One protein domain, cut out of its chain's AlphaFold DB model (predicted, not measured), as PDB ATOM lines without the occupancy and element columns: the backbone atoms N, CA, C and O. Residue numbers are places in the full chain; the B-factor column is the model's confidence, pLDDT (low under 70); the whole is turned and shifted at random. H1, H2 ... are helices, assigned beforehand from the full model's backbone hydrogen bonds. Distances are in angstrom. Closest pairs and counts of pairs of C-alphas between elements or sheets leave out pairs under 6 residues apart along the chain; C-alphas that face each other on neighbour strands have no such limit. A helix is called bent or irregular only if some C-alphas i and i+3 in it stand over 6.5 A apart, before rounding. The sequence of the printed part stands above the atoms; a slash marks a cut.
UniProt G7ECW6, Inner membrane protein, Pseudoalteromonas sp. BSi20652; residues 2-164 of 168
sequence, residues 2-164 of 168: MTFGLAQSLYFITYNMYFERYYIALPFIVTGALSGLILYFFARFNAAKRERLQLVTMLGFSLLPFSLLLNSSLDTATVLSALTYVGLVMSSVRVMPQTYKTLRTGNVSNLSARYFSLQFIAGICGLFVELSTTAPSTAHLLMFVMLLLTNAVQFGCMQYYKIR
ATOM      1  N   MET A   2     236.207 186.527 251.995       58.38
ATOM      2  CA  MET A   2     236.971 186.104 253.185       58.38
ATOM      3  C   MET A   2     236.097 185.760 254.408       58.38
ATOM      4  O   MET A   2     236.396 184.815 255.127       58.38
ATOM      5  N   THR A   3     234.965 186.446 254.583       66.00
ATOM      6  CA  THR A   3     233.963 186.163 255.631       66.00
ATOM      7  C   THR A   3     233.351 184.764 255.515       66.00
ATOM      8  O   THR A   3     233.219 184.067 256.516       66.00
ATOM      9  N   PHE A   4     233.062 184.308 254.291       71.19
ATOM     10  CA  PHE A   4     232.530 182.964 254.043       71.19
ATOM     11  C   PHE A   4     233.517 181.847 254.394       71.19
ATOM     12  O   PHE A   4     233.085 180.771 254.787       71.19
ATOM     13  N   GLY A   5     234.829 182.088 254.283       74.81
ATOM     14  CA  GLY A   5     235.839 181.105 254.688       74.81
ATOM     15  C   GLY A   5     235.835 180.850 256.193       74.81
ATOM     16  O   GLY A   5     235.857 179.701 256.617       74.81
ATOM     17  N   LEU A   6     235.716 181.913 256.991       81.12
ATOM     18  CA  LEU A   6     235.632 181.796 258.445       81.12
ATOM     19  C   LEU A   6     234.321 181.134 258.896       81.12
ATOM     20  O   LEU A   6     234.353 180.226 259.722       81.12
ATOM     21  N   ALA A   7     233.185 181.534 258.318       82.88
ATOM     22  CA  ALA A   7     231.885 180.940 258.637       82.88
ATOM     23  C   ALA A   7     231.823 179.446 258.293       82.88
ATOM     24  O   ALA A   7     231.406 178.634 259.115       82.88
ATOM     25  N   GLN A   8     232.319 179.076 257.107       84.19
ATOM     26  CA  GLN A   8     232.455 177.683 256.696       84.19
ATOM     27  C   GLN A   8     233.277 176.892 257.720       84.19
ATOM     28  O   GLN A   8     232.819 175.854 258.193       84.19
ATOM     29  N   SER A   9     234.472 177.378 258.078       85.62
ATOM     30  CA  SER A   9     235.318 176.710 259.068       85.62
ATOM     31  C   SER A   9     234.585 176.506 260.391       85.62
ATOM     32  O   SER A   9     234.675 175.423 260.953       85.62
ATOM     33  N   LEU A  10     233.811 177.484 260.867       87.19
ATOM     34  CA  LEU A  10     233.050 177.356 262.113       87.19
ATOM     35  C   LEU A  10     231.978 176.259 262.056       87.19
ATOM     36  O   LEU A  10     231.852 175.499 263.019       87.19
ATOM     37  N   TYR A  11     231.243 176.120 260.947       88.44
ATOM     38  CA  TYR A  11     230.265 175.032 260.787       88.44
ATOM     39  C   TYR A  11     230.929 173.653 260.826       88.44
ATOM     40  O   TYR A  11     230.444 172.742 261.492       88.44
ATOM     41  N   PHE A  12     232.075 173.500 260.158       84.88
ATOM     42  CA  PHE A  12     232.807 172.236 260.169       84.88
ATOM     43  C   PHE A  12     233.487 171.964 261.519       84.88
ATOM     44  O   PHE A  12     233.490 170.823 261.971       84.88
ATOM     45  N   ILE A  13     234.017 172.979 262.209       87.50
ATOM     46  CA  ILE A  13     234.603 172.820 263.552       87.50
ATOM     47  C   ILE A  13     233.536 172.354 264.542       87.50
ATOM     48  O   ILE A  13     233.746 171.371 265.241       87.50
ATOM     49  N   THR A  14     232.388 173.032 264.588       86.06
ATOM     50  CA  THR A  14     231.308 172.724 265.543       86.06
ATOM     51  C   THR A  14     230.742 171.323 265.339       86.06
ATOM     52  O   THR A  14     230.593 170.589 266.313       86.06
ATOM     53  N   TYR A  15     230.536 170.903 264.086       88.19
ATOM     54  CA  TYR A  15     230.177 169.520 263.766       88.19
ATOM     55  C   TYR A  15     231.237 168.525 264.255       88.19
ATOM     56  O   TYR A  15     230.923 167.591 264.987       88.19
ATOM     57  N   ASN A  16     232.505 168.716 263.876       86.25
ATOM     58  CA  ASN A  16     233.547 167.741 264.204       86.25
ATOM     59  C   ASN A  16     233.837 167.677 265.708       86.25
ATOM     60  O   ASN A  16     234.153 166.606 266.205       86.25
ATOM     61  N   MET A  17     233.693 168.785 266.435       87.75
ATOM     62  CA  MET A  17     233.794 168.800 267.895       87.75
ATOM     63  C   MET A  17     232.653 168.019 268.552       87.75
ATOM     64  O   MET A  17     232.906 167.256 269.477       87.75
ATOM     65  N   TYR A  18     231.417 168.180 268.070       86.94
ATOM     66  CA  TYR A  18     230.248 167.493 268.627       86.94
ATOM     67  C   TYR A  18     230.295 165.974 268.416       86.94
ATOM     68  O   TYR A  18     229.937 165.218 269.310       86.94
ATOM     69  N   PHE A  19     230.779 165.525 267.255       85.50
ATOM     70  CA  PHE A  19     230.938 164.101 266.932       85.50
ATOM     71  C   PHE A  19     232.327 163.536 267.292       85.50
ATOM     72  O   PHE A  19     232.699 162.480 266.788       85.50
ATOM     73  N   GLU A  20     233.118 164.248 268.106       84.44
ATOM     74  CA  GLU A  20     234.448 163.819 268.585       84.44
ATOM     75  C   GLU A  20     235.472 163.484 267.473       84.44
ATOM     76  O   GLU A  20     236.418 162.714 267.645       84.44
ATOM     77  N   ARG A  21     235.336 164.110 266.299       83.06
ATOM     78  CA  ARG A  21     236.189 163.920 265.110       83.06
ATOM     79  C   ARG A  21     237.386 164.878 265.113       83.06
ATOM     80  O   ARG A  21     237.605 165.641 264.168       83.06
ATOM     81  N   TYR A  22     238.181 164.854 266.181       82.12
ATOM     82  CA  TYR A  22     239.222 165.859 266.453       82.12
ATOM     83  C   TYR A  22     240.282 165.999 265.346       82.12
ATOM     84  O   TYR A  22     240.668 167.115 264.990       82.12
ATOM     85  N   TYR A  23     240.720 164.887 264.749       80.38
ATOM     86  CA  TYR A  23     241.719 164.908 263.673       80.38
ATOM     87  C   TYR A  23     241.220 165.616 262.408       80.38
ATOM     88  O   TYR A  23     241.992 166.292 261.731       80.38
ATOM     89  N   ILE A  24     239.922 165.506 262.119       83.19
ATOM     90  CA  ILE A  24     239.286 166.165 260.974       83.19
ATOM     91  C   ILE A  24     239.019 167.640 261.294       83.19
ATOM     92  O   ILE A  24     239.121 168.480 260.405       83.19
ATOM     93  N   ALA A  25     238.758 167.983 262.561       84.38
ATOM     94  CA  ALA A  25     238.557 169.363 263.001       84.38
ATOM     95  C   ALA A  25     239.815 170.237 262.849       84.38
ATOM     96  O   ALA A  25     239.708 171.417 262.508       84.38
ATOM     97  N   LEU A  26     241.005 169.682 263.093       85.31
ATOM     98  CA  LEU A  26     242.257 170.443 263.194       85.31
ATOM     99  C   LEU A  26     242.577 171.284 261.937       85.31
ATOM    100  O   LEU A  26     242.816 172.488 262.085       85.31
ATOM    101  N   PRO A  27     242.502 170.749 260.701       84.44
ATOM    102  CA  PRO A  27     242.641 171.557 259.488       84.44
ATOM    103  C   PRO A  27     241.654 172.730 259.408       84.44
ATOM    104  O   PRO A  27     242.027 173.820 258.961       84.44
ATOM    105  N   PHE A  28     240.409 172.549 259.861       85.56
ATOM    106  CA  PHE A  28     239.405 173.615 259.855       85.56
ATOM    107  C   PHE A  28     239.678 174.676 260.916       85.56
ATOM    108  O   PHE A  28     239.463 175.854 260.628       85.56
ATOM    109  N   ILE A  29     240.202 174.294 262.087       87.00
ATOM    110  CA  ILE A  29     240.648 175.231 263.132       87.00
ATOM    111  C   ILE A  29     241.765 176.118 262.587       87.00
ATOM    112  O   ILE A  29     241.654 177.343 262.632       87.00
ATOM    113  N   VAL A  30     242.805 175.517 262.001       87.44
ATOM    114  CA  VAL A  30     243.933 176.262 261.421       87.44
ATOM    115  C   VAL A  30     243.452 177.178 260.292       87.44
ATOM    116  O   VAL A  30     243.777 178.365 260.265       87.44
ATOM    117  N   THR A  31     242.611 176.664 259.390       85.06
ATOM    118  CA  THR A  31     242.055 177.451 258.276       85.06
ATOM    119  C   THR A  31     241.156 178.586 258.768       85.06
ATOM    120  O   THR A  31     241.195 179.689 258.219       85.06
ATOM    121  N   GLY A  32     240.361 178.340 259.811       84.94
ATOM    122  CA  GLY A  32     239.486 179.328 260.434       84.94
ATOM    123  C   GLY A  32     240.282 180.443 261.107       84.94
ATOM    124  O   GLY A  32     240.002 181.616 260.868       84.94
ATOM    125  N   ALA A  33     241.326 180.090 261.861       87.12
ATOM    126  CA  ALA A  33     242.226 181.044 262.501       87.12
ATOM    127  C   ALA A  33     242.948 181.924 261.469       87.12
ATOM    128  O   ALA A  33     242.922 183.149 261.579       87.12
ATOM    129  N   LEU A  34     243.518 181.320 260.419       86.94
ATOM    130  CA  LEU A  34     244.163 182.059 259.328       86.94
ATOM    131  C   LEU A  34     243.171 182.973 258.600       86.94
ATOM    132  O   LEU A  34     243.469 184.143 258.370       86.94
ATOM    133  N   SER A  35     241.971 182.478 258.287       84.94
ATOM    134  CA  SER A  35     240.923 183.280 257.637       84.94
ATOM    135  C   SER A  35     240.480 184.456 258.508       84.94
ATOM    136  O   SER A  35     240.277 185.558 257.998       84.94
ATOM    137  N   GLY A  36     240.371 184.249 259.823       84.31
ATOM    138  CA  GLY A  36     240.038 185.295 260.788       84.31
ATOM    139  C   GLY A  36     241.131 186.347 260.909       84.31
ATOM    140  O   GLY A  36     240.837 187.539 260.910       84.31
ATOM    141  N   LEU A  37     242.392 185.918 260.919       87.12
ATOM    142  CA  LEU A  37     243.542 186.812 260.956       87.12
ATOM    143  C   LEU A  37     243.621 187.663 259.682       87.12
ATOM    144  O   LEU A  37     243.733 188.884 259.766       87.12
ATOM    145  N   ILE A  38     243.457 187.056 258.503       85.75
ATOM    146  CA  ILE A  38     243.397 187.789 257.230       85.75
ATOM    147  C   ILE A  38     242.238 188.794 257.239       85.75
ATOM    148  O   ILE A  38     242.424 189.951 256.859       85.75
ATOM    149  N   LEU A  39     241.050 188.385 257.701       85.12
ATOM    150  CA  LEU A  39     239.888 189.268 257.793       85.12
ATOM    151  C   LEU A  39     240.144 190.444 258.746       85.12
ATOM    152  O   LEU A  39     239.791 191.575 258.416       85.12
ATOM    153  N   TYR A  40     240.789 190.194 259.887       86.31
ATOM    154  CA  TYR A  40     241.174 191.222 260.852       86.31
ATOM    155  C   TYR A  40     242.147 192.238 260.243       86.31
ATOM    156  O   TYR A  40     241.882 193.442 260.283       86.31
ATOM    157  N   PHE A  41     243.236 191.774 259.622       85.88
ATOM    158  CA  PHE A  41     244.211 192.658 258.982       85.88
ATOM    159  C   PHE A  41     243.586 193.450 257.827       85.88
ATOM    160  O   PHE A  41     243.798 194.659 257.723       85.88
ATOM    161  N   PHE A  42     242.743 192.814 257.011       84.50
ATOM    162  CA  PHE A  42     242.022 193.497 255.938       84.50
ATOM    163  C   PHE A  42     241.086 194.582 256.485       84.50
ATOM    164  O   PHE A  42     241.123 195.726 256.026       84.50
ATOM    165  N   ALA A  43     240.290 194.256 257.507       83.75
ATOM    166  CA  ALA A  43     239.381 195.201 258.140       83.75
ATOM    167  C   ALA A  43     240.129 196.363 258.807       83.75
ATOM    168  O   ALA A  43     239.644 197.492 258.779       83.75
ATOM    169  N   ARG A  44     241.305 196.117 259.395       83.25
ATOM    170  CA  ARG A  44     242.078 197.141 260.106       83.25
ATOM    171  C   ARG A  44     242.811 198.090 259.163       83.25
ATOM    172  O   ARG A  44     242.720 199.303 259.368       83.25
ATOM    173  N   PHE A  45     243.519 197.553 258.171       83.69
ATOM    174  CA  PHE A  45     244.491 198.313 257.378       83.69
ATOM    175  C   PHE A  45     243.998 198.713 255.989       83.69
ATOM    176  O   PHE A  45     244.468 199.720 255.475       83.69
ATOM    177  N   ASN A  46     243.055 197.975 255.395       78.50
ATOM    178  CA  ASN A  46     242.719 198.152 253.977       78.50
ATOM    179  C   ASN A  46     241.260 198.569 253.731       78.50
ATOM    180  O   ASN A  46     240.976 199.300 252.791       78.50
ATOM    181  N   ALA A  47     240.327 198.127 254.578       75.88
ATOM    182  CA  ALA A  47     238.903 198.338 254.337       75.88
ATOM    183  C   ALA A  47     238.457 199.782 254.621       75.88
ATOM    184  O   ALA A  47     238.720 200.324 255.705       75.88
ATOM    185  N   ALA A  48     237.682 200.362 253.702       83.38
ATOM    186  CA  ALA A  48     236.976 201.626 253.919       83.38
ATOM    187  C   ALA A  48     235.848 201.471 254.964       83.38
ATOM    188  O   ALA A  48     235.355 200.368 255.202       83.38
ATOM    189  N   LYS A  49     235.369 202.571 255.577       80.00
ATOM    190  CA  LYS A  49     234.287 202.525 256.597       80.00
ATOM    191  C   LYS A  49     233.054 201.726 256.138       80.00
ATOM    192  O   LYS A  49     232.513 200.944 256.916       80.00
ATOM    193  N   ARG A  50     232.639 201.886 254.874       81.06
ATOM    194  CA  ARG A  50     231.489 201.172 254.288       81.06
ATOM    195  C   ARG A  50     231.757 199.673 254.112       81.06
ATOM    196  O   ARG A  50     230.885 198.865 254.408       81.06
ATOM    197  N   GLU A  51     232.965 199.302 253.697       81.31
ATOM    198  CA  GLU A  51     233.369 197.902 253.523       81.31
ATOM    199  C   GLU A  51     233.503 197.182 254.864       81.31
ATOM    200  O   GLU A  51     233.075 196.041 254.995       81.31
ATOM    201  N   ARG A  52     234.019 197.858 255.900       81.12
ATOM    202  CA  ARG A  52     234.060 197.310 257.266       81.12
ATOM    203  C   ARG A  52     232.662 196.953 257.761       81.12
ATOM    204  O   ARG A  52     232.462 195.855 258.270       81.12
ATOM    205  N   LEU A  53     231.690 197.847 257.561       84.00
ATOM    206  CA  LEU A  53     230.297 197.590 257.932       84.00
ATOM    207  C   LEU A  53     229.709 196.412 257.138       84.00
ATOM    208  O   LEU A  53     229.028 195.563 257.711       84.00
ATOM    209  N   GLN A  54     230.011 196.311 255.840       84.38
ATOM    210  CA  GLN A  54     229.595 195.176 255.009       84.38
ATOM    211  C   GLN A  54     230.216 193.849 255.470       84.38
ATOM    212  O   GLN A  54     229.532 192.833 255.515       84.38
ATOM    213  N   LEU A  55     231.492 193.839 255.863       83.44
ATOM    214  CA  LEU A  55     232.154 192.633 256.367       83.44
ATOM    215  C   LEU A  55     231.558 192.170 257.697       83.44
ATOM    216  O   LEU A  55     231.313 190.978 257.866       83.44
ATOM    217  N   VAL A  56     231.291 193.102 258.616       83.19
ATOM    218  CA  VAL A  56     230.666 192.797 259.912       83.19
ATOM    219  C   VAL A  56     229.242 192.284 259.723       83.19
ATOM    220  O   VAL A  56     228.878 191.275 260.317       83.19
ATOM    221  N   THR A  57     228.447 192.924 258.863       85.25
ATOM    222  CA  THR A  57     227.072 192.475 258.580       85.25
ATOM    223  C   THR A  57     227.049 191.111 257.895       85.25
ATOM    224  O   THR A  57     226.274 190.249 258.300       85.25
ATOM    225  N   MET A  58     227.941 190.860 256.932       84.44
ATOM    226  CA  MET A  58     228.091 189.537 256.317       84.44
ATOM    227  C   MET A  58     228.522 188.468 257.323       84.44
ATOM    228  O   MET A  58     228.004 187.355 257.278       84.44
ATOM    229  N   LEU A  59     229.452 188.790 258.228       83.50
ATOM    230  CA  LEU A  59     229.883 187.867 259.275       83.50
ATOM    231  C   LEU A  59     228.735 187.565 260.246       83.50
ATOM    232  O   LEU A  59     228.455 186.399 260.504       83.50
ATOM    233  N   GLY A  60     228.021 188.590 260.716       84.56
ATOM    234  CA  GLY A  60     226.843 188.418 261.566       84.56
ATOM    235  C   GLY A  60     225.781 187.549 260.896       84.56
ATOM    236  O   GLY A  60     225.332 186.571 261.485       84.56
ATOM    237  N   PHE A  61     225.458 187.826 259.628       86.12
ATOM    238  CA  PHE A  61     224.502 187.026 258.860       86.12
ATOM    239  C   PHE A  61     224.953 185.569 258.706       86.12
ATOM    240  O   PHE A  61     224.149 184.653 258.829       86.12
ATOM    241  N   SER A  62     226.251 185.337 258.504       81.88
ATOM    242  CA  SER A  62     226.803 183.983 258.429       81.88
ATOM    243  C   SER A  62     226.776 183.233 259.766       81.88
ATOM    244  O   SER A  62     226.839 182.011 259.780       81.88
ATOM    245  N   LEU A  63     226.640 183.923 260.898       83.81
ATOM    246  CA  LEU A  63     226.500 183.284 262.207       83.81
ATOM    247  C   LEU A  63     225.037 183.075 262.615       83.81
ATOM    248  O   LEU A  63     224.780 182.264 263.500       83.81
ATOM    249  N   LEU A  64     224.070 183.726 261.953       86.19
ATOM    250  CA  LEU A  64     222.640 183.568 262.254       86.19
ATOM    251  C   LEU A  64     222.164 182.111 262.281       86.19
ATOM    252  O   LEU A  64     221.403 181.786 263.189       86.19
ATOM    253  N   PRO A  65     222.602 181.205 261.385       84.62
ATOM    254  CA  PRO A  65     222.166 179.812 261.438       84.62
ATOM    255  C   PRO A  65     222.523 179.088 262.749       84.62
ATOM    256  O   PRO A  65     221.825 178.152 263.122       84.62
ATOM    257  N   PHE A  66     223.534 179.547 263.502       84.62
ATOM    258  CA  PHE A  66     223.829 179.006 264.836       84.62
ATOM    259  C   PHE A  66     222.750 179.329 265.873       84.62
ATOM    260  O   PHE A  66     222.636 178.608 266.860       84.62
ATOM    261  N   SER A  67     221.922 180.357 265.658       85.56
ATOM    262  CA  SER A  67     220.791 180.650 266.552       85.56
ATOM    263  C   SER A  67     219.768 179.510 266.603       85.56
ATOM    264  O   SER A  67     219.080 179.365 267.608       85.56
ATOM    265  N   LEU A  68     219.722 178.646 265.579       85.44
ATOM    266  CA  LEU A  68     218.880 177.446 265.575       85.44
ATOM    267  C   LEU A  68     219.257 176.458 266.688       85.44
ATOM    268  O   LEU A  68     218.392 175.714 267.137       85.44
ATOM    269  N   LEU A  69     220.503 176.488 267.180       84.75
ATOM    270  CA  LEU A  69     220.947 175.669 268.316       84.75
ATOM    271  C   LEU A  69     220.346 176.118 269.657       84.75
ATOM    272  O   LEU A  69     220.416 175.377 270.630       84.75
ATOM    273  N   LEU A  70     219.763 177.321 269.730       83.25
ATOM    274  CA  LEU A  70     219.076 177.805 270.932       83.25
ATOM    275  C   LEU A  70     217.658 177.230 271.062       83.25
ATOM    276  O   LEU A  70     217.020 177.403 272.100       83.25
ATOM    277  N   ASN A  71     217.144 176.575 270.018       85.69
ATOM    278  CA  ASN A  71     215.811 175.998 270.023       85.69
ATOM    279  C   ASN A  71     215.833 174.583 270.621       85.69
ATOM    280  O   ASN A  71     216.340 173.652 270.003       85.69
ATOM    281  N   SER A  72     215.208 174.413 271.787       80.00
ATOM    282  CA  SER A  72     215.120 173.133 272.501       80.00
ATOM    283  C   SER A  72     214.266 172.065 271.806       80.00
ATOM    284  O   SER A  72     214.320 170.904 272.197       80.00
ATOM    285  N   SER A  73     213.476 172.433 270.792       85.06
ATOM    286  CA  SER A  73     212.675 171.480 270.009       85.06
ATOM    287  C   SER A  73     213.452 170.801 268.879       85.06
ATOM    288  O   SER A  73     212.979 169.809 268.327       85.06
ATOM    289  N   LEU A  74     214.626 171.329 268.518       83.00
ATOM    290  CA  LEU A  74     215.452 170.793 267.443       83.00
ATOM    291  C   LEU A  74     216.580 169.940 268.016       83.00
ATOM    292  O   LEU A  74     217.286 170.348 268.934       83.00
ATOM    293  N   ASP A  75     216.779 168.768 267.422       88.19
ATOM    294  CA  ASP A  75     217.917 167.921 267.744       88.19
ATOM    295  C   ASP A  75     219.235 168.568 267.275       88.19
ATOM    296  O   ASP A  75     219.415 168.899 266.097       88.19
ATOM    297  N   THR A  76     220.175 168.721 268.208       85.88
ATOM    298  CA  THR A  76     221.484 169.350 267.989       85.88
ATOM    299  C   THR A  76     222.274 168.661 266.877       85.88
ATOM    300  O   THR A  76     222.879 169.343 266.044       85.88
ATOM    301  N   ALA A  77     222.247 167.326 266.815       85.12
ATOM    302  CA  ALA A  77     222.973 166.560 265.803       85.12
ATOM    303  C   ALA A  77     222.433 166.841 264.390       85.12
ATOM    304  O   ALA A  77     223.203 167.037 263.440       85.12
ATOM    305  N   THR A  78     221.110 166.936 264.263       86.19
ATOM    306  CA  THR A  78     220.422 167.272 263.011       86.19
ATOM    307  C   THR A  78     220.730 168.701 262.559       86.19
ATOM    308  O   THR A  78     221.059 168.921 261.389       86.19
ATOM    309  N   VAL A  79     220.695 169.676 263.474       87.44
ATOM    310  CA  VAL A  79     221.019 171.080 263.159       87.44
ATOM    311  C   VAL A  79     222.473 171.218 262.714       87.44
ATOM    312  O   VAL A  79     222.735 171.803 261.664       87.44
ATOM    313  N   LEU A  80     223.427 170.641 263.451       87.50
ATOM    314  CA  LEU A  80     224.844 170.686 263.076       87.50
ATOM    315  C   LEU A  80     225.099 170.005 261.726       87.50
ATOM    316  O   LEU A  80     225.842 170.540 260.903       87.50
ATOM    317  N   SER A  81     224.437 168.878 261.454       87.19
ATOM    318  CA  SER A  81     224.499 168.225 260.143       87.19
ATOM    319  C   SER A  81     223.976 169.143 259.036       87.19
ATOM    320  O   SER A  81     224.652 169.326 258.024       87.19
ATOM    321  N   ALA A  82     222.835 169.807 259.232       87.69
ATOM    322  CA  ALA A  82     222.299 170.769 258.269       87.69
ATOM    323  C   ALA A  82     223.261 171.949 258.022       87.69
ATOM    324  O   ALA A  82     223.481 172.346 256.875       87.69
ATOM    325  N   LEU A  83     223.907 172.464 259.074       88.69
ATOM    326  CA  LEU A  83     224.901 173.536 258.959       88.69
ATOM    327  C   LEU A  83     226.121 173.127 258.123       88.69
ATOM    328  O   LEU A  83     226.652 173.957 257.383       88.69
ATOM    329  N   THR A  84     226.543 171.858 258.152       87.81
ATOM    330  CA  THR A  84     227.638 171.396 257.276       87.81
ATOM    331  C   THR A  84     227.276 171.443 255.791       87.81
ATOM    332  O   THR A  84     228.129 171.786 254.973       87.81
ATOM    333  N   TYR A  85     226.011 171.208 255.423       88.31
ATOM    334  CA  TYR A  85     225.547 171.386 254.041       88.31
ATOM    335  C   TYR A  85     225.502 172.860 253.629       88.31
ATOM    336  O   TYR A  85     225.862 173.200 252.504       88.31
ATOM    337  N   VAL A  86     225.138 173.761 254.546       87.00
ATOM    338  CA  VAL A  86     225.257 175.208 254.301       87.00
ATOM    339  C   VAL A  86     226.726 175.585 254.073       87.00
ATOM    340  O   VAL A  86     227.046 176.285 253.110       87.00
ATOM    341  N   GLY A  87     227.634 175.060 254.900       84.38
ATOM    342  CA  GLY A  87     229.079 175.216 254.730       84.38
ATOM    343  C   GLY A  87     229.594 174.682 253.391       84.38
ATOM    344  O   GLY A  87     230.427 175.330 252.752       84.38
ATOM    345  N   LEU A  88     229.066 173.545 252.925       85.19
ATOM    346  CA  LEU A  88     229.365 172.974 251.612       85.19
ATOM    347  C   LEU A  88     228.985 173.945 250.486       85.19
ATOM    348  O   LEU A  88     229.836 174.274 249.660       85.19
ATOM    349  N   VAL A  89     227.753 174.465 250.491       85.50
ATOM    350  CA  VAL A  89     227.272 175.418 249.474       85.50
ATOM    351  C   VAL A  89     228.095 176.708 249.488       85.50
ATOM    352  O   VAL A  89     228.511 177.196 248.434       85.50
ATOM    353  N   MET A  90     228.398 177.248 250.674       82.06
ATOM    354  CA  MET A  90     229.256 178.432 250.805       82.06
ATOM    355  C   MET A  90     230.651 178.199 250.209       82.06
ATOM    356  O   MET A  90     231.196 179.084 249.543       82.06
ATOM    357  N   SER A  91     231.216 177.004 250.411       75.81
ATOM    358  CA  SER A  91     232.502 176.604 249.832       75.81
ATOM    359  C   SER A  91     232.451 176.594 248.300       75.81
ATOM    360  O   SER A  91     233.345 177.151 247.658       75.81
ATOM    361  N   SER A  92     231.379 176.058 247.702       76.75
ATOM    362  CA  SER A  92     231.186 176.036 246.244       76.75
ATOM    363  C   SER A  92     231.128 177.446 245.656       76.75
ATOM    364  O   SER A  92     231.852 177.777 244.713       76.75
ATOM    365  N   VAL A  93     230.300 178.311 246.250       80.75
ATOM    366  CA  VAL A  93     230.094 179.690 245.779       80.75
ATOM    367  C   VAL A  93     231.378 180.511 245.896       80.75
ATOM    368  O   VAL A  93     231.647 181.365 245.052       80.75
ATOM    369  N   ARG A  94     232.225 180.238 246.899       78.06
ATOM    370  CA  ARG A  94     233.488 180.965 247.092       78.06
ATOM    371  C   ARG A  94     234.449 180.813 245.915       78.06
ATOM    372  O   ARG A  94     235.216 181.733 245.655       78.06
ATOM    373  N   VAL A  95     234.441 179.688 245.207       74.50
ATOM    374  CA  VAL A  95     235.402 179.442 244.119       74.50
ATOM    375  C   VAL A  95     234.945 180.085 242.798       74.50
ATOM    376  O   VAL A  95     235.776 180.450 241.966       74.50
ATOM    377  N   MET A  96     233.637 180.317 242.628       77.00
ATOM    378  CA  MET A  96     233.047 180.793 241.369       77.00
ATOM    379  C   MET A  96     233.604 182.134 240.859       77.00
ATOM    380  O   MET A  96     233.962 182.185 239.683       77.00
ATOM    381  N   PRO A  97     233.740 183.212 241.662       79.44
ATOM    382  CA  PRO A  97     234.187 184.504 241.135       79.44
ATOM    383  C   PRO A  97     235.618 184.471 240.596       79.44
ATOM    384  O   PRO A  97     235.906 185.084 239.569       79.44
ATOM    385  N   GLN A  98     236.510 183.733 241.266       75.88
ATOM    386  CA  GLN A  98     237.892 183.580 240.818       75.88
ATOM    387  C   GLN A  98     237.949 182.756 239.530       75.88
ATOM    388  O   GLN A  98     238.588 183.180 238.571       75.88
ATOM    389  N   THR A  99     237.232 181.630 239.474       76.44
ATOM    390  CA  THR A  99     237.145 180.799 238.264       76.44
ATOM    391  C   THR A  99     236.556 181.581 237.091       76.44
ATOM    392  O   THR A  99     237.118 181.565 235.999       76.44
ATOM    393  N   TYR A 100     235.482 182.343 237.316       81.25
ATOM    394  CA  TYR A 100     234.884 183.215 236.304       81.25
ATOM    395  C   TYR A 100     235.874 184.273 235.800       81.25
ATOM    396  O   TYR A 100     236.012 184.467 234.592       81.25
ATOM    397  N   LYS A 101     236.612 184.930 236.707       80.25
ATOM    398  CA  LYS A 101     237.647 185.902 236.336       80.25
ATOM    399  C   LYS A 101     238.736 185.258 235.479       80.25
ATOM    400  O   LYS A 101     239.123 185.851 234.473       80.25
ATOM    401  N   THR A 102     239.211 184.066 235.836       75.75
ATOM    402  CA  THR A 102     240.205 183.327 235.043       75.75
ATOM    403  C   THR A 102     239.679 182.992 233.651       75.75
ATOM    404  O   THR A 102     240.363 183.280 232.677       75.75
ATOM    405  N   LEU A 103     238.459 182.456 233.538       78.69
ATOM    406  CA  LEU A 103     237.859 182.109 232.245       78.69
ATOM    407  C   LEU A 103     237.671 183.334 231.344       78.69
ATOM    408  O   LEU A 103     237.952 183.275 230.151       78.69
ATOM    409  N   ARG A 104     237.227 184.460 231.917       81.62
ATOM    410  CA  ARG A 104     236.976 185.696 231.163       81.62
ATOM    411  C   ARG A 104     238.257 186.403 230.728       81.62
ATOM    412  O   ARG A 104     238.288 186.981 229.650       81.62
ATOM    413  N   THR A 105     239.274 186.430 231.585       77.31
ATOM    414  CA  THR A 105     240.504 187.197 231.324       77.31
ATOM    415  C   THR A 105     241.601 186.376 230.659       77.31
ATOM    416  O   THR A 105     242.571 186.957 230.190       77.31
ATOM    417  N   GLY A 106     241.512 185.042 230.684       70.62
ATOM    418  CA  GLY A 106     242.597 184.145 230.271       70.62
ATOM    419  C   GLY A 106     243.875 184.283 231.107       70.62
ATOM    420  O   GLY A 106     244.855 183.583 230.863       70.62
ATOM    421  N   ASN A 107     243.886 185.176 232.103       73.56
ATOM    422  CA  ASN A 107     245.067 185.491 232.879       73.56
ATOM    423  C   ASN A 107     245.185 184.533 234.069       73.56
ATOM    424  O   ASN A 107     244.423 184.592 235.041       73.56
ATOM    425  N   VAL A 108     246.190 183.666 233.990       71.75
ATOM    426  CA  VAL A 108     246.513 182.662 235.007       71.75
ATOM    427  C   VAL A 108     247.623 183.106 235.967       71.75
ATOM    428  O   VAL A 108     248.034 182.319 236.812       71.75
ATOM    429  N   SER A 109     248.088 184.361 235.909       70.81
ATOM    430  CA  SER A 109     249.156 184.875 236.788       70.81
ATOM    431  C   SER A 109     248.768 184.882 238.270       70.81
ATOM    432  O   SER A 109     249.621 184.744 239.141       70.81
ATOM    433  N   ASN A 110     247.470 185.013 238.561       68.31
ATOM    434  CA  ASN A 110     246.929 184.990 239.924       68.31
ATOM    435  C   ASN A 110     246.710 183.563 240.458       68.31
ATOM    436  O   ASN A 110     246.228 183.395 241.577       68.31
ATOM    437  N   LEU A 111     247.002 182.537 239.652       73.19
ATOM    438  CA  LEU A 111     246.815 181.134 239.994       73.19
ATOM    439  C   LEU A 111     248.173 180.485 240.266       73.19
ATOM    440  O   LEU A 111     249.056 180.447 239.411       73.19
ATOM    441  N   SER A 112     248.338 179.941 241.469       78.50
ATOM    442  CA  SER A 112     249.564 179.248 241.858       78.50
ATOM    443  C   SER A 112     249.400 177.744 241.679       78.50
ATOM    444  O   SER A 112     248.628 177.104 242.390       78.50
ATOM    445  N   ALA A 113     250.177 177.157 240.767       76.56
ATOM    446  CA  ALA A 113     250.192 175.707 240.571       76.56
ATOM    447  C   ALA A 113     250.601 174.975 241.860       76.56
ATOM    448  O   ALA A 113     250.015 173.955 242.201       76.56
ATOM    449  N   ARG A 114     251.545 175.547 242.623       82.94
ATOM    450  CA  ARG A 114     251.989 174.996 243.914       82.94
ATOM    451  C   ARG A 114     250.848 174.960 244.930       82.94
ATOM    452  O   ARG A 114     250.693 173.967 245.630       82.94
ATOM    453  N   TYR A 115     250.040 176.021 244.980       82.88
ATOM    454  CA  TYR A 115     248.870 176.085 245.854       82.88
ATOM    455  C   TYR A 115     247.862 174.982 245.514       82.88
ATOM    456  O   TYR A 115     247.468 174.228 246.399       82.88
ATOM    457  N   PHE A 116     247.516 174.821 244.232       81.38
ATOM    458  CA  PHE A 116     246.563 173.790 243.811       81.38
ATOM    459  C   PHE A 116     247.079 172.370 244.018       81.38
ATOM    460  O   PHE A 116     246.306 171.513 244.432       81.38
ATOM    461  N   SER A 117     248.371 172.110 243.802       82.81
ATOM    462  CA  SER A 117     248.962 170.799 244.092       82.81
ATOM    463  C   SER A 117     248.878 170.450 245.580       82.81
ATOM    464  O   SER A 117     248.472 169.343 245.923       82.81
ATOM    465  N   LEU A 118     249.192 171.398 246.472       86.56
ATOM    466  CA  LEU A 118     249.048 171.194 247.918       86.56
ATOM    467  C   LEU A 118     247.585 170.981 248.314       86.56
ATOM    468  O   LEU A 118     247.285 170.098 249.115       86.56
ATOM    469  N   GLN A 119     246.669 171.747 247.722       85.00
ATOM    470  CA  GLN A 119     245.241 171.604 247.976       85.00
ATOM    471  C   GLN A 119     244.707 170.254 247.470       85.00
ATOM    472  O   GLN A 119     243.868 169.647 248.126       85.00
ATOM    473  N   PHE A 120     245.226 169.744 246.353       85.94
ATOM    474  CA  PHE A 120     244.887 168.423 245.827       85.94
ATOM    475  C   PHE A 120     245.361 167.298 246.757       85.94
ATOM    476  O   PHE A 120     244.571 166.424 247.105       85.94
ATOM    477  N   ILE A 121     246.607 167.363 247.244       89.50
ATOM    478  CA  ILE A 121     247.140 166.404 248.229       89.50
ATOM    479  C   ILE A 121     246.313 166.443 249.518       89.50
ATOM    480  O   ILE A 121     245.894 165.396 250.010       89.50
ATOM    481  N   ALA A 122     246.022 167.640 250.037       86.69
ATOM    482  CA  ALA A 122     245.187 167.810 251.223       86.69
ATOM    483  C   ALA A 122     243.771 167.244 251.016       86.69
ATOM    484  O   ALA A 122     243.226 166.613 251.918       86.69
ATOM    485  N   GLY A 123     243.199 167.420 249.821       87.25
ATOM    486  CA  GLY A 123     241.909 166.850 249.439       87.25
ATOM    487  C   GLY A 123     241.901 165.323 249.434       87.25
ATOM    488  O   GLY A 123     240.978 164.729 249.979       87.25
ATOM    489  N   ILE A 124     242.939 164.688 248.877       90.44
ATOM    490  CA  ILE A 124     243.072 163.222 248.862       90.44
ATOM    491  C   ILE A 124     243.234 162.691 250.286       90.44
ATOM    492  O   ILE A 124     242.545 161.749 250.666       90.44
ATOM    493  N   CYS A 125     244.111 163.307 251.083       90.19
ATOM    494  CA  CYS A 125     244.336 162.892 252.466       90.19
ATOM    495  C   CYS A 125     243.053 163.025 253.296       90.19
ATOM    496  O   CYS A 125     242.681 162.095 254.005       90.19
ATOM    497  N   GLY A 126     242.349 164.154 253.171       86.81
ATOM    498  CA  GLY A 126     241.076 164.382 253.849       86.81
ATOM    499  C   GLY A 126     239.998 163.382 253.432       86.81
ATOM    500  O   GLY A 126     239.323 162.826 254.293       86.81
ATOM    501  N   LEU A 127     239.891 163.084 252.133       89.69
ATOM    502  CA  LEU A 127     238.959 162.081 251.615       89.69
ATOM    503  C   LEU A 127     239.279 160.677 252.138       89.69
ATOM    504  O   LEU A 127     238.371 159.953 252.535       89.69
ATOM    505  N   PHE A 128     240.557 160.298 252.165       89.94
ATOM    506  CA  PHE A 128     240.988 159.006 252.693       89.94
ATOM    507  C   PHE A 128     240.652 158.868 254.181       89.94
ATOM    508  O   PHE A 128     240.069 157.865 254.587       89.94
ATOM    509  N   VAL A 129     240.958 159.897 254.979       87.56
ATOM    510  CA  VAL A 129     240.614 159.921 256.406       87.56
ATOM    511  C   VAL A 129     239.104 159.788 256.587       87.56
ATOM    512  O   VAL A 129     238.667 158.921 257.335       87.56
ATOM    513  N   GLU A 130     238.308 160.569 255.859       88.31
ATOM    514  CA  GLU A 130     236.847 160.523 255.934       88.31
ATOM    515  C   GLU A 130     236.294 159.124 255.615       88.31
ATOM    516  O   GLU A 130     235.470 158.605 256.368       88.31
ATOM    517  N   LEU A 131     236.798 158.475 254.561       88.31
ATOM    518  CA  LEU A 131     236.408 157.113 254.170       88.31
ATOM    519  C   LEU A 131     236.871 156.036 255.159       88.31
ATOM    520  O   LEU A 131     236.246 154.984 255.245       88.31
ATOM    521  N   SER A 132     237.956 156.282 255.895       86.94
ATOM    522  CA  SER A 132     238.465 155.362 256.917       86.94
ATOM    523  C   SER A 132     237.743 155.479 258.266       86.94
ATOM    524  O   SER A 132     237.928 154.627 259.133       86.94
ATOM    525  N   THR A 133     236.924 156.521 258.467       84.44
ATOM    526  CA  THR A 133     236.147 156.670 259.705       84.44
ATOM    527  C   THR A 133     234.938 155.738 259.739       84.44
ATOM    528  O   THR A 133     234.288 155.497 258.728       84.44
ATOM    529  N   THR A 134     234.605 155.245 260.933       79.94
ATOM    530  CA  THR A 134     233.478 154.325 261.172       79.94
ATOM    531  C   THR A 134     232.118 154.924 260.814       79.94
ATOM    532  O   THR A 134     231.220 154.196 260.398       79.94
ATOM    533  N   ALA A 135     231.969 156.242 260.952       80.75
ATOM    534  CA  ALA A 135     230.772 156.994 260.596       80.75
ATOM    535  C   ALA A 135     231.151 158.185 259.690       80.75
ATOM    536  O   ALA A 135     231.429 159.281 260.193       80.75
ATOM    537  N   PRO A 136     231.211 157.985 258.361       82.00
ATOM    538  CA  PRO A 136     231.539 159.054 257.430       82.00
ATOM    539  C   PRO A 136     230.398 160.074 257.337       82.00
ATOM    540  O   PRO A 136     229.218 159.738 257.250       82.00
ATOM    541  N   SER A 137     230.764 161.348 257.301       84.75
ATOM    542  CA  SER A 137     229.874 162.469 257.046       84.75
ATOM    543  C   SER A 137     229.765 162.705 255.542       84.75
ATOM    544  O   SER A 137     230.731 163.069 254.866       84.75
ATOM    545  N   THR A 138     228.555 162.566 255.008       87.31
ATOM    546  CA  THR A 138     228.251 162.831 253.592       87.31
ATOM    547  C   THR A 138     228.656 164.243 253.167       87.31
ATOM    548  O   THR A 138     229.205 164.423 252.081       87.31
ATOM    549  N   ALA A 139     228.458 165.248 254.023       84.56
ATOM    550  CA  ALA A 139     228.836 166.630 253.736       84.56
ATOM    551  C   ALA A 139     230.360 166.808 253.605       84.56
ATOM    552  O   ALA A 139     230.815 167.528 252.714       84.56
ATOM    553  N   HIS A 140     231.153 166.125 254.437       85.12
ATOM    554  CA  HIS A 140     232.616 166.144 254.340       85.12
ATOM    555  C   HIS A 140     233.105 165.420 253.086       85.12
ATOM    556  O   HIS A 140     233.947 165.961 252.367       85.12
ATOM    557  N   LEU A 141     232.536 164.250 252.775       89.06
ATOM    558  CA  LEU A 141     232.832 163.527 251.536       89.06
ATOM    559  C   LEU A 141     232.586 164.413 250.310       89.06
ATOM    560  O   LEU A 141     233.483 164.598 249.489       89.06
ATOM    561  N   LEU A 142     231.401 165.025 250.220       89.06
ATOM    562  CA  LEU A 142     231.054 165.928 249.124       89.06
ATOM    563  C   LEU A 142     231.977 167.151 249.073       89.06
ATOM    564  O   LEU A 142     232.361 167.579 247.985       89.06
ATOM    565  N   MET A 143     232.377 167.691 250.226       87.62
ATOM    566  CA  MET A 143     233.311 168.813 250.291       87.62
ATOM    567  C   MET A 143     234.680 168.437 249.712       87.62
ATOM    568  O   MET A 143     235.217 169.192 248.899       87.62
ATOM    569  N   PHE A 144     235.242 167.286 250.096       88.44
ATOM    570  CA  PHE A 144     236.532 166.831 249.576       88.44
ATOM    571  C   PHE A 144     236.458 166.476 248.090       88.44
ATOM    572  O   PHE A 144     237.328 166.897 247.330       88.44
ATOM    573  N   VAL A 145     235.396 165.794 247.647       89.56
ATOM    574  CA  VAL A 145     235.168 165.495 246.223       89.56
ATOM    575  C   VAL A 145     235.083 166.783 245.405       89.56
ATOM    576  O   VAL A 145     235.774 166.927 244.397       89.56
ATOM    577  N   MET A 146     234.296 167.761 245.856       87.88
ATOM    578  CA  MET A 146     234.190 169.056 245.189       87.88
ATOM    579  C   MET A 146     235.537 169.783 245.143       87.88
ATOM    580  O   MET A 146     235.900 170.346 244.111       87.88
ATOM    581  N   LEU A 147     236.295 169.775 246.240       85.75
ATOM    582  CA  LEU A 147     237.619 170.387 246.297       85.75
ATOM    583  C   LEU A 147     238.584 169.728 245.298       85.75
ATOM    584  O   LEU A 147     239.295 170.433 244.587       85.75
ATOM    585  N   LEU A 148     238.573 168.400 245.179       88.94
ATOM    586  CA  LEU A 148     239.392 167.681 244.200       88.94
ATOM    587  C   LEU A 148     238.991 168.012 242.759       88.94
ATOM    588  O   LEU A 148     239.860 168.327 241.946       88.94
ATOM    589  N   LEU A 149     237.691 168.004 242.456       88.12
ATOM    590  CA  LEU A 149     237.175 168.324 241.123       88.12
ATOM    591  C   LEU A 149     237.496 169.766 240.720       88.12
ATOM    592  O   LEU A 149     238.017 170.007 239.634       88.12
ATOM    593  N   THR A 150     237.230 170.730 241.602       83.81
ATOM    594  CA  THR A 150     237.506 172.150 241.337       83.81
ATOM    595  C   THR A 150     238.996 172.413 241.127       83.81
ATOM    596  O   THR A 150     239.350 173.097 240.167       83.81
ATOM    597  N   ASN A 151     239.873 171.811 241.937       84.31
ATOM    598  CA  ASN A 151     241.322 171.922 241.755       84.31
ATOM    599  C   ASN A 151     241.798 171.272 240.451       84.31
ATOM    600  O   ASN A 151     242.632 171.852 239.757       84.31
ATOM    601  N   ALA A 152     241.267 170.099 240.086       85.50
ATOM    602  CA  ALA A 152     241.609 169.426 238.834       85.50
ATOM    603  C   ALA A 152     241.223 170.277 237.614       85.50
ATOM    604  O   ALA A 152     242.035 170.470 236.707       85.50
ATOM    605  N   VAL A 153     240.019 170.859 237.626       83.81
ATOM    606  CA  VAL A 153     239.556 171.778 236.575       83.81
ATOM    607  C   VAL A 153     240.439 173.023 236.511       83.81
ATOM    608  O   VAL A 153     240.883 173.397 235.430       83.81
ATOM    609  N   GLN A 154     240.754 173.645 237.651       80.75
ATOM    610  CA  GLN A 154     241.612 174.833 237.690       80.75
ATOM    611  C   GLN A 154     243.027 174.540 237.187       80.75
ATOM    612  O   GLN A 154     243.584 175.342 236.435       80.75
ATOM    613  N   PHE A 155     243.585 173.373 237.516       82.12
ATOM    614  CA  PHE A 155     244.865 172.928 236.976       82.12
ATOM    615  C   PHE A 155     244.796 172.718 235.458       82.12
ATOM    616  O   PHE A 155     245.676 173.187 234.734       82.12
ATOM    617  N   GLY A 156     243.721 172.099 234.957       82.19
ATOM    618  CA  GLY A 156     243.458 171.955 233.525       82.19
ATOM    619  C   GLY A 156     243.379 173.303 232.802       82.19
ATOM    620  O   GLY A 156     244.065 173.506 231.802       82.19
ATOM    621  N   CYS A 157     242.630 174.265 233.351       80.19
ATOM    622  CA  CYS A 157     242.559 175.628 232.821       80.19
ATOM    623  C   CYS A 157     243.937 176.302 232.796       80.19
ATOM    624  O   CYS A 157     244.292 176.933 231.804       80.19
ATOM    625  N   MET A 158     244.743 176.149 233.851       79.94
ATOM    626  CA  MET A 158     246.098 176.705 233.885       79.94
ATOM    627  C   MET A 158     246.991 176.140 232.781       79.94
ATOM    628  O   MET A 158     247.711 176.905 232.146       79.94
ATOM    629  N   GLN A 159     246.963 174.826 232.552       81.06
ATOM    630  CA  GLN A 159     247.740 174.205 231.477       81.06
ATOM    631  C   GLN A 159     247.248 174.676 230.104       81.06
ATOM    632  O   GLN A 159     248.054 175.057 229.259       81.06
ATOM    633  N   TYR A 160     245.928 174.743 229.910       82.31
ATOM    634  CA  TYR A 160     245.320 175.207 228.666       82.31
ATOM    635  C   TYR A 160     245.735 176.644 228.310       82.31
ATOM    636  O   TYR A 160     246.265 176.878 227.225       82.31
ATOM    637  N   TYR A 161     245.571 177.596 229.235       77.44
ATOM    638  CA  TYR A 161     245.917 179.005 229.000       77.44
ATOM    639  C   TYR A 161     247.429 179.277 228.996       77.44
ATOM    640  O   TYR A 161     247.856 180.297 228.464       77.44
ATOM    641  N   LYS A 162     248.263 178.382 229.544       73.81
ATOM    642  CA  LYS A 162     249.725 178.454 229.365       73.81
ATOM    643  C   LYS A 162     250.159 178.079 227.949       73.81
ATOM    644  O   LYS A 162     251.104 178.667 227.440       73.81
ATOM    645  N   ILE A 163     249.494 177.099 227.337       71.38
ATOM    646  CA  ILE A 163     249.807 176.619 225.980       71.38
ATOM    647  C   ILE A 163     249.182 177.536 224.921       71.38
ATOM    648  O   ILE A 163     249.781 177.780 223.878       71.38
ATOM    649  N   ARG A 164     247.983 178.062 225.191       64.88
ATOM    650  CA  ARG A 164     247.305 179.067 224.369       64.88
ATOM    651  C   ARG A 164     247.085 180.329 225.201       64.88
ATOM    652  O   ARG A 164     245.963 180.535 225.675       64.88
TER     653      ARG A 164
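This is residues 2 to 164 of the 168 residues of the protein "Inner membrane protein" of Pseudoalteromonas sp. BSi20652 (UniProt G7ECW6). H1, H2, H3 and H4a make an up-and-down bundle, each running against the one before, with H1 in its middle; the hairpin of H5 and H6 packs beside it, the early part of H6 on H4a. The bent helix H4 runs nearly straight, its arm H4a going on into H4b, which is near H6. The printed part has 163 residues with six named helices, H1 to H6 in order, and no named strand: all helix. It is compact, radius of gyration of the C-alphas 17.3 A, and flat, spanning 58 by 46 by 22 A.

Start at H4, residues 76 to 105, one helix by its hydrogen bonds but bent, C-alphas 94 and 97 being 7.0 A apart; arms H4a, 76 to 94, and H4b, 97 to 105, stand at 16 degrees. H4a touches H1, residues 2 to 18, opposite ways at a shallow tilt of 28 degrees, closest C-alphas Gly 87 and Gln 8, 4.6 A. H1 forms a hairpin with H2, residues 22 to 46, closest C-alphas Leu 6 and Gly 32, 5.0 A. H3, residues 49 to 70, forms a hairpin with H4a, closest C-alphas Leu 69 and Thr 76, 6.4 A. H6, residues 138 to 163, touches H4a with 139 to 146 alone, closest C-alphas Ala 139 and Tyr 85, 5.8 A. H5, residues 113 to 132, forms a hairpin with H6, closest C-alphas Gly 123 and Phe 144, 5.4 A. O i to N i+4 pairs are within hydrogen-bond range throughout H4a, H4b, H5 and H6, and for 12 of 13 in H1, 19 of 21 in H2 and 12 of 18 in H3.

Find C-alpha 2 at (236.971, 186.104, 253.185), where H1 begins its 25.1 A. H2 spans 34.8 A, H3 32.4 A with a kink of 34 degrees near residue 64, H4a 26.8 A, H4b 12.0 A and H5 28.6 A. H6 runs 37.6 A to C-alpha 163 at (249.807, 176.619, 225.980).

The farthest C-alphas, Ser 72 and Arg 164, are 58.2 A apart. The printed part has no cut and no long link. Residues 2 to 3, 110 and 164 have pLDDT under 70.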